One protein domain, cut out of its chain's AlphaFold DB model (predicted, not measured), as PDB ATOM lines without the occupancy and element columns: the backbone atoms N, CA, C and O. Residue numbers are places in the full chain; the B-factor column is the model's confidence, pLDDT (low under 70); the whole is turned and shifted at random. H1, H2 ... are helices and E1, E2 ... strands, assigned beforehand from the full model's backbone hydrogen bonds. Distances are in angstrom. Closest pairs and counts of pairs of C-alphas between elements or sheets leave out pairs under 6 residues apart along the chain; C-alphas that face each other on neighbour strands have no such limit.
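AT A GLANCE: This is residues 42 to 87 of the 91 residues of the protein "Pseudouridylate synthase, 23S RNA-specific" of Streptococcus gallolyticus (UniProt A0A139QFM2). Picture an open U whose two arms are two-stranded hairpins, E1 with E2 and E3 with E4, joined at the base by the short helix H1 and the link after it, residues 63 to 67. The turns of both hairpins, residues 49 to 53 and residues 73 to 77, lie at the open end, and the space between the arms is empty, with E1 and E2 each apart from E3 and E4. The printed part has 46 residues, with four named strands and one named helix in the order E1, E2, H1, E3, E4; it is mostly strand, and both sheets are antiparallel. It is only just compact, close to loose, with a radius of gyration of the C-alphas of 11.2 A and spans of 29 by 21 by 19 A.

IN THESE COORDINATES: Find C-alpha 44 at (173.659, 227.098, 224.331); from there E1, residues 44 to 48, runs 12.9 A. E2, residues 54 to 58, runs 13.2 A. H1, residues 59 to 62, follows directly. Next come E3, residues 68 to 72, and E4, residues 78 to 82, each 13.2 A long; E4 ends at C-alpha 82, (170.667, 230.385, 209.135).

HOW THE PARTS SIT: Look first at the hairpin of E1 and E2, antiparallel at 159 degrees, where N 45 and O 57 are 2.7 A apart, within hydrogen-bond range. The closest C-alphas of E1 and H1 are those of Asn 44 and Asn 59, 5.4 A apart. H1 is too short for any O i to N i+4 pair; its one O i to N i+3 pair is within range. The hairpin of E3 and E4 is antiparallel at 162 degrees, with N 69 and O 81 at 2.8 A. E1 and E2 are each apart from E3 and E4.

THE WHOLE: The two C-alphas farthest apart, those of Asn 75 and Asp 87, are 31.9 A apart. The printed part has no cut, and its four links between named elements are tight. Residues 42 to 43 have pLDDT under 70.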
ATOM      1  N   LEU A  42     173.579 223.904 229.494       55.22
ATOM      2  CA  LEU A  42     172.861 223.186 228.442       55.22
ATOM      3  C   LEU A  42     172.000 224.096 227.556       55.22
ATOM      4  O   LEU A  42     171.361 223.609 226.633       55.22
ATOM      5  N   GLU A  43     171.952 225.401 227.832       65.94
ATOM      6  CA  GLU A  43     171.083 226.312 227.078       65.94
ATOM      7  C   GLU A  43     171.661 226.653 225.703       65.94
ATOM      8  O   GLU A  43     170.898 226.853 224.765       65.94
ATOM      9  N   ASN A  44     172.991 226.673 225.558       76.44
ATOM     10  CA  ASN A  44     173.659 227.098 224.331       76.44
ATOM     11  C   ASN A  44     174.703 226.081 223.865       76.44
ATOM     12  O   ASN A  44     175.647 225.759 224.587       76.44
ATOM     13  N   GLN A  45     174.582 225.647 222.615       75.62
ATOM     14  CA  GLN A  45     175.529 224.772 221.951       75.62
ATOM     15  C   GLN A  45     176.573 225.595 221.194       75.62
ATOM     16  O   GLN A  45     176.270 226.380 220.295       75.62
ATOM     17  N   LYS A  46     177.844 225.409 221.559       84.06
ATOM     18  CA  LYS A  46     178.969 226.001 220.835       84.06
ATOM     19  C   LYS A  46     179.391 225.073 219.698       84.06
ATOM     20  O   LYS A  46     179.854 223.963 219.942       84.06
ATOM     21  N   LEU A  47     179.281 225.560 218.470       82.19
ATOM     22  CA  LEU A  47     179.699 224.884 217.249       82.19
ATOM     23  C   LEU A  47     180.992 225.528 216.742       82.19
ATOM     24  O   LEU A  47     181.037 226.722 216.453       82.19
ATOM     25  N   SER A  48     182.050 224.729 216.630       85.38
ATOM     26  CA  SER A  48     183.316 225.143 216.023       85.38
ATOM     27  C   SER A  48     183.432 224.487 214.653       85.38
ATOM     28  O   SER A  48     183.496 223.263 214.558       85.38
ATOM     29  N   LEU A  49     183.450 225.294 213.596       85.38
ATOM     30  CA  LEU A  49     183.573 224.822 212.225       85.38
ATOM     31  C   LEU A  49     185.048 224.692 211.821       85.38
ATOM     32  O   LEU A  49     185.911 225.446 212.273       85.38
ATOM     33  N   SER A  50     185.337 223.760 210.911       80.81
ATOM     34  CA  SER A  50     186.699 223.458 210.440       80.81
ATOM     35  C   SER A  50     187.387 224.627 209.728       80.81
ATOM     36  O   SER A  50     188.609 224.657 209.630       80.81
ATOM     37  N   ASN A  51     186.614 225.594 209.235       81.81
ATOM     38  CA  ASN A  51     187.106 226.811 208.590       81.81
ATOM     39  C   ASN A  51     187.427 227.945 209.585       81.81
ATOM     40  O   ASN A  51     187.742 229.052 209.155       81.81
ATOM     41  N   GLY A  52     187.336 227.693 210.895       81.56
ATOM     42  CA  GLY A  52     187.658 228.663 211.946       81.56
ATOM     43  C   GLY A  52     186.475 229.507 212.427       81.56
ATOM     44  O   GLY A  52     186.632 230.270 213.381       81.56
ATOM     45  N   ILE A  53     185.290 229.356 211.828       83.56
ATOM     46  CA  ILE A  53     184.069 230.018 212.300       83.56
ATOM     47  C   ILE A  53     183.614 229.357 213.608       83.56
ATOM     48  O   ILE A  53     183.584 228.132 213.725       83.56
ATOM     49  N   GLN A  54     183.249 230.169 214.599       83.62
ATOM     50  CA  GLN A  54     182.635 229.706 215.842       83.62
ATOM     51  C   GLN A  54     181.241 230.310 215.952       83.62
ATOM     52  O   GLN A  54     181.087 231.528 215.881       83.62
ATOM     53  N   LEU A  55     180.241 229.457 216.146       81.94
ATOM     54  CA  LEU A  55     178.852 229.847 216.333       81.94
ATOM     55  C   LEU A  55     178.380 229.359 217.701       81.94
ATOM     56  O   LEU A  55     178.710 228.253 218.126       81.94
ATOM     57  N   ILE A  56     177.617 230.187 218.401       84.88
ATOM     58  CA  ILE A  56     176.918 229.784 219.619       84.88
ATOM     59  C   ILE A  56     175.439 229.791 219.266       84.88
ATOM     60  O   ILE A  56     174.880 230.853 219.005       84.88
ATOM     61  N   VAL A  57     174.838 228.607 219.219       82.38
ATOM     62  CA  VAL A  57     173.425 228.426 218.889       82.38
ATOM     63  C   VAL A  57     172.701 228.025 220.165       82.38
ATOM     64  O   VAL A  57     173.097 227.044 220.794       82.38
ATOM     65  N   PRO A  58     171.677 228.765 220.600       83.19
ATOM     66  CA  PRO A  58     170.863 228.332 221.720       83.19
ATOM     67  C   PRO A  58     170.092 227.055 221.337       83.19
ATOM     68  O   PRO A  58     169.689 226.882 220.189       83.19
ATOM     69  N   ASN A  59     169.923 226.124 222.276       79.06
ATOM     70  CA  ASN A  59     169.394 224.782 222.007       79.06
ATOM     71  C   ASN A  59     167.970 224.822 221.422       79.06
ATOM     72  O   ASN A  59     167.602 223.973 220.621       79.06
ATOM     73  N   ASN A  60     167.190 225.847 221.780       79.25
ATOM     74  CA  ASN A  60     165.862 226.106 221.216       79.25
ATOM     75  C   ASN A  60     165.882 226.411 219.708       79.25
ATOM     76  O   ASN A  60     164.928 226.078 219.020       79.25
ATOM     77  N   VAL A  61     166.946 227.046 219.213       78.81
ATOM     78  CA  VAL A  61     167.153 227.371 217.796       78.81
ATOM     79  C   VAL A  61     167.862 226.220 217.084       78.81
ATOM     80  O   VAL A  61     167.668 226.026 215.893       78.81
ATOM     81  N   TYR A  62     168.671 225.439 217.806       79.06
ATOM     82  CA  TYR A  62     169.351 224.270 217.252       79.06
ATOM     83  C   TYR A  62     168.373 223.172 216.808       79.06
ATOM     84  O   TYR A  62     168.574 222.576 215.753       79.06
ATOM     85  N   ASP A  63     167.319 222.924 217.594       75.12
ATOM     86  CA  ASP A  63     166.248 221.973 217.248       75.12
ATOM     87  C   ASP A  63     165.291 222.520 216.169       75.12
ATOM     88  O   ASP A  63     164.503 221.772 215.588       75.12
ATOM     89  N   ASP A  64     165.349 223.823 215.885       83.31
ATOM     90  CA  ASP A  64     164.443 224.488 214.956       83.31
ATOM     91  C   ASP A  64     165.025 224.570 213.539       83.31
ATOM     92  O   ASP A  64     165.771 225.490 213.194       83.31
ATOM     93  N   ALA A  65     164.605 223.631 212.690       81.38
ATOM     94  CA  ALA A  65     164.975 223.583 211.276       81.38
ATOM     95  C   ALA A  65     164.506 224.811 210.463       81.38
ATOM     96  O   ALA A  65     165.058 225.088 209.391       81.38
ATOM     97  N   GLU A  66     163.508 225.562 210.953       84.50
ATOM     98  CA  GLU A  66     163.060 226.806 210.315       84.50
ATOM     99  C   GLU A  66     164.043 227.952 210.566       84.50
ATOM    100  O   GLU A  66     164.146 228.856 209.739       84.50
ATOM    101  N   SER A  67     164.790 227.908 211.672       83.44
ATOM    102  CA  SER A  67     165.780 228.923 212.039       83.44
ATOM    103  C   SER A  67     167.201 228.526 211.635       83.44
ATOM    104  O   SER A  67     167.942 229.353 211.098       83.44
ATOM    105  N   VAL A  68     167.599 227.270 211.861       84.75
ATOM    106  CA  VAL A  68     168.933 226.762 211.513       84.75
ATOM    107  C   VAL A  68     168.834 225.378 210.886       84.75
ATOM    108  O   VAL A  68     168.324 224.435 211.474       84.75
ATOM    109  N   GLU A  69     169.409 225.234 209.696       85.44
ATOM    110  CA  GLU A  69     169.431 223.978 208.958       85.44
ATOM    111  C   GLU A  69     170.869 223.501 208.738       85.44
ATOM    112  O   GLU A  69     171.734 224.243 208.261       85.44
ATOM    113  N   PHE A  70     171.118 222.235 209.072       86.06
ATOM    114  CA  PHE A  70     172.407 221.577 208.895       86.06
ATOM    115  C   PHE A  70     172.332 220.612 207.716       86.06
ATOM    116  O   PHE A  70     171.664 219.581 207.777       86.06
ATOM    117  N   ILE A  71     173.054 220.927 206.648       87.50
ATOM    118  CA  ILE A  71     173.102 220.121 205.433       87.50
ATOM    119  C   ILE A  71     174.432 219.383 205.397       87.50
ATOM    120  O   ILE A  71     175.501 219.992 205.334       87.50
ATOM    121  N   GLN A  72     174.373 218.056 205.404       86.31
ATOM    122  CA  GLN A  72     175.533 217.231 205.111       86.31
ATOM    123  C   GLN A  72     175.607 216.998 203.604       86.31
ATOM    124  O   GLN A  72     174.736 216.369 203.005       86.31
ATOM    125  N   ASN A  73     176.659 217.511 202.982       89.56
ATOM    126  CA  ASN A  73     176.888 217.324 201.561       89.56
ATOM    127  C   ASN A  73     177.400 215.900 201.281       89.56
ATOM    128  O   ASN A  73     178.100 215.310 202.109       89.56
ATOM    129  N   PRO A  74     177.148 215.352 200.078       89.00
ATOM    130  CA  PRO A  74     177.607 214.013 199.696       89.00
ATOM    131  C   PRO A  74     179.138 213.871 199.641       89.00
ATOM    132  O   PRO A  74     179.657 212.759 199.644       89.00
ATOM    133  N   ASN A  75     179.877 214.981 199.614       89.31
ATOM    134  CA  ASN A  75     181.339 215.012 199.711       89.31
ATOM    135  C   ASN A  75     181.859 214.961 201.167       89.31
ATOM    136  O   ASN A  75     183.067 215.039 201.379       89.31
ATOM    137  N   GLY A  76     180.971 214.867 202.163       83.69
ATOM    138  CA  GLY A  76     181.314 214.802 203.584       83.69
ATOM    139  C   GLY A  76     181.503 216.157 204.274       83.69
ATOM    140  O   GLY A  76     181.826 216.177 205.461       83.69
ATOM    141  N   THR A  77     181.304 217.286 203.584       87.69
ATOM    142  CA  THR A  77     181.331 218.611 204.223       87.69
ATOM    143  C   THR A  77     179.978 218.970 204.828       87.69
ATOM    144  O   THR A  77     178.932 218.526 204.356       87.69
ATOM    145  N   TYR A  78     179.988 219.822 205.851       86.44
ATOM    146  CA  TYR A  78     178.774 220.382 206.438       86.44
ATOM    147  C   TYR A  78     178.552 221.810 205.945       86.44
ATOM    148  O   TYR A  78     179.473 222.628 205.936       86.44
ATOM    149  N   SER A  79     177.316 222.106 205.570       85.69
ATOM    150  CA  SER A  79     176.814 223.446 205.295       85.69
ATOM    151  C   SER A  79     175.781 223.803 206.360       85.69
ATOM    152  O   SER A  79     174.959 222.970 206.729       85.69
ATOM    153  N   ILE A  80     175.834 225.034 206.865       86.00
ATOM    154  CA  ILE A  80     174.864 225.555 207.833       86.00
ATOM    155  C   ILE A  80     174.112 226.694 207.155       86.00
ATOM    156  O   ILE A  80     174.745 227.614 206.633       86.00
ATOM    157  N   LEU A  81     172.784 226.634 207.158       87.75
ATOM    158  CA  LEU A  81     171.912 227.717 206.719       87.75
ATOM    159  C   LEU A  81     171.242 228.318 207.945       87.75
ATOM    160  O   LEU A  81     170.625 227.605 208.727       87.75
ATOM    161  N   ILE A  82     171.350 229.631 208.088       87.12
ATOM    162  CA  ILE A  82     170.667 230.385 209.135       87.12
ATOM    163  C   ILE A  82     169.594 231.220 208.439       87.12
ATOM    164  O   ILE A  82     169.894 231.959 207.499       87.12
ATOM    165  N   LYS A  83     168.343 231.060 208.860       88.56
ATOM    166  CA  LYS A  83     167.157 231.678 208.262       88.56
ATOM    167  C   LYS A  83     166.499 232.615 209.277       88.56
ATOM    168  O   LYS A  83     166.792 232.556 210.466       88.56
ATOM    169  N   ASN A  84     165.614 233.484 208.791       86.06
ATOM    170  CA  ASN A  84     164.778 234.358 209.626       86.06
ATOM    171  C   ASN A  84     165.563 235.296 210.570       86.06
ATOM    172  O   ASN A  84     165.137 235.559 211.690       86.06
ATOM    173  N   ILE A  85     166.709 235.816 210.117       86.44
ATOM    174  CA  ILE A  85     167.508 236.779 210.887       86.44
ATOM    175  C   ILE A  85     167.014 238.205 210.632       86.44
ATOM    176  O   ILE A  85     167.004 238.657 209.488       86.44
ATOM    177  N   GLU A  86     166.634 238.913 211.698       86.25
ATOM    178  CA  GLU A  86     166.157 240.302 211.622       86.25
ATOM    179  C   GLU A  86     167.293 241.309 211.420       86.25
ATOM    180  O   GLU A  86     167.143 242.271 210.669       86.25
ATOM    181  N   ASP A  87     168.437 241.089 212.070       85.94
ATOM    182  CA  ASP A  87     169.577 241.997 212.003       85.94
ATOM    183  C   ASP A  87     170.910 241.245 212.172       85.94
ATOM    184  O   ASP A  87     171.011 240.275 212.928       85.94
TER     185      ASP A  87